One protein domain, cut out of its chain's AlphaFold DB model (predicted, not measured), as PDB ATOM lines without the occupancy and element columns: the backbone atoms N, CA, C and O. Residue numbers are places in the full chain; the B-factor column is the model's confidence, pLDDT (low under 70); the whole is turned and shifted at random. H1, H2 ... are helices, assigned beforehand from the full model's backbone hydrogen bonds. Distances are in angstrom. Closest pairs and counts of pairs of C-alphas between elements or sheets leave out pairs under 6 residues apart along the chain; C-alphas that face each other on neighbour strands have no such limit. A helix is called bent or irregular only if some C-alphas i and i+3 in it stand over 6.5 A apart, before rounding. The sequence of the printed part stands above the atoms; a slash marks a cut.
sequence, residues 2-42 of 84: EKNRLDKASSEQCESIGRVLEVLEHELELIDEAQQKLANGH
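AT A GLANCE: This is residues 2 to 42 of the 84 residues of an uncharacterized protein of Legionella massiliensis (UniProt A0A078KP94). One long, nearly straight helix, H2, makes almost the whole length of this model, and a single short helical turn, H1, folds back over its first part, so that the outline is a rod with a small hook at one end. Residues 22 to 42, of which 22 to 40 belong to H2, stick out free of any other part. The printed part has 41 residues with two named helices, H1 and then H2, and no named strand; the class is all helix. It is extended, with a radius of gyration of the C-alphas of 15.1 A, and the C-alphas span 49 by 14 by 6 A.

HOW THE PARTS SIT: Start at H1, residues 3 to 6, and go on over a tight link of 4 residues to H2, residues 11 to 40. The two helices touch, and H2 does so with residues 13 to 18 alone. Look for their closest C-alphas at Leu 6 and Cys 14, 5.3 A apart. In H2 every O i to N i+4 pair is within hydrogen-bond range; H1 is too short for such a pair, and its one O i to N i+3 pair is within range.

IN THESE COORDINATES: Find C-alpha 3 at (128.191, 147.440, 133.760); from there H1 runs 5.2 A to C-alpha 6. H2 begins at C-alpha 11, at (133.778, 139.452, 123.762), and runs 43.5 A to C-alpha 40 at (97.780, 161.525, 134.045). Neither helix is bent.

THE WHOLE: The two C-alphas farthest apart are those of Ser 10 and His 42, at 48.8 A. The printed part, residues 2 to 42, has no cut. In the B-factor column you will find a mean pLDDT of the printed part of 81.9, with residues 2 to 3, 5 to 7, 39 and 41 under 70.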
ATOM      1  N   GLU A   2     126.151 145.163 136.791       65.19
ATOM      2  CA  GLU A   2     126.450 144.450 135.539       65.19
ATOM      3  C   GLU A   2     127.346 145.234 134.557       65.19
ATOM      4  O   GLU A   2     128.248 144.648 133.968       65.19
ATOM      5  N   LYS A   3     127.232 146.574 134.493       66.06
ATOM      6  CA  LYS A   3     128.191 147.440 133.760       66.06
ATOM      7  C   LYS A   3     129.651 147.217 134.195       66.06
ATOM      8  O   LYS A   3     130.528 147.112 133.355       66.06
ATOM      9  N   ASN A   4     129.901 147.007 135.489       70.56
ATOM     10  CA  ASN A   4     131.254 146.742 136.007       70.56
ATOM     11  C   ASN A   4     131.777 145.337 135.643       70.56
ATOM     12  O   ASN A   4     132.969 145.067 135.795       70.56
ATOM     13  N   ARG A   5     130.886 144.417 135.245       65.12
ATOM     14  CA  ARG A   5     131.235 143.064 134.788       65.12
ATOM     15  C   ARG A   5     131.510 143.031 133.285       65.12
ATOM     16  O   ARG A   5     132.326 142.216 132.873       65.12
ATOM     17  N   LEU A   6     130.904 143.939 132.515       68.56
ATOM     18  CA  LEU A   6     131.177 144.147 131.089       68.56
ATOM     19  C   LEU A   6     132.658 144.481 130.843       68.56
ATOM     20  O   LEU A   6     133.307 143.845 130.025       68.56
ATOM     21  N   ASP A   7     133.228 145.395 131.631       67.88
ATOM     22  CA  ASP A   7     134.618 145.855 131.462       67.88
ATOM     23  C   ASP A   7     135.684 144.757 131.665       67.88
ATOM     24  O   ASP A   7     136.854 144.952 131.337       67.88
ATOM     25  N   LYS A   8     135.307 143.608 132.242       74.75
ATOM     26  CA  LYS A   8     136.213 142.494 132.580       74.75
ATOM     27  C   LYS A   8     135.878 141.192 131.840       74.75
ATOM     28  O   LYS A   8     136.465 140.158 132.154       74.75
ATOM     29  N   ALA A   9     134.917 141.225 130.922       74.75
ATOM     30  CA  ALA A   9     134.347 140.052 130.270       74.75
ATOM     31  C   ALA A   9     134.995 139.767 128.900       74.75
ATOM     32  O   ALA A   9     135.550 140.657 128.257       74.75
ATOM     33  N   SER A  10     134.945 138.508 128.447       77.88
ATOM     34  CA  SER A  10     135.313 138.159 127.067       77.88
ATOM     35  C   SER A  10     134.307 138.751 126.070       77.88
ATOM     36  O   SER A  10     133.194 139.102 126.451       77.88
ATOM     37  N   SER A  11     134.650 138.838 124.782       75.44
ATOM     38  CA  SER A  11     133.778 139.452 123.762       75.44
ATOM     39  C   SER A  11     132.362 138.855 123.724       75.44
ATOM     40  O   SER A  11     131.384 139.595 123.705       75.44
ATOM     41  N   GLU A  12     132.240 137.529 123.803       77.81
ATOM     42  CA  GLU A  12     130.950 136.822 123.826       77.81
ATOM     43  C   GLU A  12     130.142 137.113 125.106       77.81
ATOM     44  O   GLU A  12     128.923 137.298 125.076       77.81
ATOM     45  N   GLN A  13     130.829 137.215 126.245       77.56
ATOM     46  CA  GLN A  13     130.210 137.592 127.514       77.56
ATOM     47  C   GLN A  13     129.763 139.059 127.499       77.56
ATOM     48  O   GLN A  13     128.681 139.358 127.998       77.56
ATOM     49  N   CYS A  14     130.538 139.957 126.885       81.81
ATOM     50  CA  CYS A  14     130.159 141.355 126.703       81.81
ATOM     51  C   CYS A  14     128.883 141.494 125.872       81.81
ATOM     52  O   CYS A  14     127.994 142.245 126.257       81.81
ATOM     53  N   GLU A  15     128.751 140.740 124.780       84.81
ATOM     54  CA  GLU A  15     127.524 140.743 123.977       84.81
ATOM     55  C   GLU A  15     126.318 140.225 124.765       84.81
ATOM     56  O   GLU A  15     125.239 140.816 124.717       84.81
ATOM     57  N   SER A  16     126.485 139.132 125.519       87.50
ATOM     58  CA  SER A  16     125.405 138.608 126.357       87.50
ATOM     59  C   SER A  16     124.984 139.602 127.439       87.50
ATOM     60  O   SER A  16     123.790 139.771 127.676       87.50
ATOM     61  N   ILE A  17     125.948 140.258 128.086       87.00
ATOM     62  CA  ILE A  17     125.690 141.282 129.101       87.00
ATOM     63  C   ILE A  17     125.017 142.506 128.472       87.00
ATOM     64  O   ILE A  17     124.059 143.024 129.038       87.00
ATOM     65  N   GLY A  18     125.472 142.937 127.293       89.06
ATOM     66  CA  GLY A  18     124.890 144.053 126.547       89.06
ATOM     67  C   GLY A  18     123.416 143.823 126.225       89.06
ATOM     68  O   GLY A  18     122.591 144.671 126.549       89.06
ATOM     69  N   ARG A  19     123.061 142.638 125.710       92.25
ATOM     70  CA  ARG A  19     121.656 142.282 125.440       92.25
ATOM     71  C   ARG A  19     120.786 142.323 126.695       92.25
ATOM     72  O   ARG A  19     119.654 142.784 126.646       92.25
ATOM     73  N   VAL A  20     121.296 141.830 127.826       93.62
ATOM     74  CA  VAL A  20     120.550 141.871 129.094       93.62
ATOM     75  C   VAL A  20     120.378 143.311 129.577       93.62
ATOM     76  O   VAL A  20     119.302 143.661 130.050       93.62
ATOM     77  N   LEU A  21     121.410 144.148 129.445       92.50
ATOM     78  CA  LEU A  21     121.325 145.566 129.790       92.50
ATOM     79  C   LEU A  21     120.275 146.293 128.944       92.50
ATOM     80  O   LEU A  21     119.448 146.981 129.530       92.50
ATOM     81  N   GLU A  22     120.252 146.087 127.625       95.00
ATOM     82  CA  GLU A  22     119.234 146.678 126.741       95.00
ATOM     83  C   GLU A  22     117.814 146.284 127.153       95.00
ATOM     84  O   GLU A  22     116.937 147.139 127.246       95.00
ATOM     85  N   VAL A  23     117.585 145.000 127.450       96.38
ATOM     86  CA  VAL A  23     116.272 144.531 127.914       96.38
ATOM     87  C   VAL A  23     115.879 145.227 129.216       96.38
ATOM     88  O   VAL A  23     114.760 145.710 129.334       96.38
ATOM     89  N   LEU A  24     116.788 145.315 130.189       94.81
ATOM     90  CA  LEU A  24     116.497 145.965 131.468       94.81
ATOM     91  C   LEU A  24     116.257 147.473 131.324       94.81
ATOM     92  O   LEU A  24     115.401 148.011 132.020       94.81
ATOM     93  N   GLU A  25     117.001 148.152 130.450       94.75
ATOM     94  CA  GLU A  25     116.808 149.578 130.161       94.75
ATOM     95  C   GLU A  25     115.430 149.814 129.514       94.75
ATOM     96  O   GLU A  25     114.688 150.676 129.975       94.75
ATOM     97  N   HIS A  26     115.022 148.976 128.557       95.44
ATOM     98  CA  HIS A  26     113.687 149.046 127.955       95.44
ATOM     99  C   HIS A  26     112.554 148.757 128.957       95.44
ATOM    100  O   HIS A  26     111.543 149.455 128.978       95.44
ATOM    101  N   GLU A  27     112.705 147.750 129.824       95.12
ATOM    102  CA  GLU A  27     111.703 147.464 130.862       95.12
ATOM    103  C   GLU A  27     111.553 148.630 131.856       95.12
ATOM    104  O   GLU A  27     110.442 148.911 132.308       95.12
ATOM    105  N   LEU A  28     112.640 149.348 132.172       92.06
ATOM    106  CA  LEU A  28     112.569 150.564 132.987       92.06
ATOM    107  C   LEU A  28     111.761 151.665 132.290       92.06
ATOM    108  O   LEU A  28     110.880 152.249 132.917       92.06
ATOM    109  N   GLU A  29     112.000 151.899 130.998       93.31
ATOM    110  CA  GLU A  29     111.240 152.882 130.212       93.31
ATOM    111  C   GLU A  29     109.739 152.550 130.179       93.31
ATOM    112  O   GLU A  29     108.899 153.430 130.376       93.31
ATOM    113  N   LEU A  30     109.382 151.272 130.011       92.81
ATOM    114  CA  LEU A  30     107.985 150.827 130.045       92.81
ATOM    115  C   LEU A  30     107.316 151.085 131.402       92.81
ATOM    116  O   LEU A  30     106.144 151.475 131.454       92.81
ATOM    117  N   ILE A  31     108.040 150.861 132.501       88.06
ATOM    118  CA  ILE A  31     107.542 151.131 133.854       88.06
ATOM    119  C   ILE A  31     107.333 152.635 134.051       88.06
ATOM    120  O   ILE A  31     106.270 153.033 134.536       88.06
ATOM    121  N   ASP A  32     108.288 153.463 133.631       85.44
ATOM    122  CA  ASP A  32     108.180 154.920 133.719       85.44
ATOM    123  C   ASP A  32     106.972 155.432 132.916       85.44
ATOM    124  O   ASP A  32     106.172 156.233 133.413       85.44
ATOM    125  N   GLU A  33     106.753 154.917 131.704       87.19
ATOM    126  CA  GLU A  33     105.563 155.242 130.914       87.19
ATOM    127  C   GLU A  33     104.259 154.827 131.603       87.19
ATOM    128  O   GLU A  33     103.268 155.568 131.566       87.19
ATOM    129  N   ALA A  34     104.221 153.642 132.214       83.75
ATOM    130  CA  ALA A  34     103.045 153.163 132.931       83.75
ATOM    131  C   ALA A  34     102.729 154.054 134.143       83.75
ATOM    132  O   ALA A  34     101.568 154.416 134.356       83.75
ATOM    133  N   GLN A  35     103.754 154.475 134.889       78.81
ATOM    134  CA  GLN A  35     103.613 155.423 135.994       78.81
ATOM    135  C   GLN A  35     103.060 156.770 135.516       78.81
ATOM    136  O   GLN A  35     102.120 157.294 136.116       78.81
ATOM    137  N   GLN A  36     103.573 157.305 134.404       78.19
ATOM    138  CA  GLN A  36     103.067 158.551 133.819       78.19
ATOM    139  C   GLN A  36     101.608 158.427 133.361       78.19
ATOM    140  O   GLN A  36     100.804 159.329 133.596       78.19
ATOM    141  N   LYS A  37     101.228 157.307 132.737       80.44
ATOM    142  CA  LYS A  37      99.837 157.055 132.320       80.44
ATOM    143  C   LYS A  37      98.887 157.001 133.515       80.44
ATOM    144  O   LYS A  37      97.812 157.591 133.449       80.44
ATOM    145  N   LEU A  38      99.282 156.347 134.608       73.50
ATOM    146  CA  LEU A  38      98.490 156.302 135.842       73.50
ATOM    147  C   LEU A  38      98.351 157.688 136.485       73.50
ATOM    148  O   LEU A  38      97.248 158.074 136.866       73.50
ATOM    149  N   ALA A  39      99.441 158.458 136.545       69.62
ATOM    150  CA  ALA A  39      99.431 159.818 137.080       69.62
ATOM    151  C   ALA A  39      98.515 160.762 136.280       69.62
ATOM    152  O   ALA A  39      97.767 161.545 136.861       69.62
ATOM    153  N   ASN A  40      98.552 160.665 134.946       70.56
ATOM    154  CA  ASN A  40      97.780 161.525 134.045       70.56
ATOM    155  C   ASN A  40      96.332 161.049 133.835       70.56
ATOM    156  O   ASN A  40      95.481 161.836 133.427       70.56
ATOM    157  N   GLY A  41      96.032 159.776 134.110       69.88
ATOM    158  CA  GLY A  41      94.690 159.198 133.969       69.88
ATOM    159  C   GLY A  41      93.679 159.683 135.014       69.88
ATOM    160  O   GLY A  41      92.478 159.473 134.849       69.88
ATOM    161  N   HIS A  42      94.141 160.358 136.068       71.75
ATOM    162  CA  HIS A  42      93.308 160.864 137.153       71.75
ATOM    163  C   HIS A  42      93.523 162.371 137.333       71.75
ATOM    164  O   HIS A  42      94.530 162.804 137.889       71.75
TER     165      HIS A  42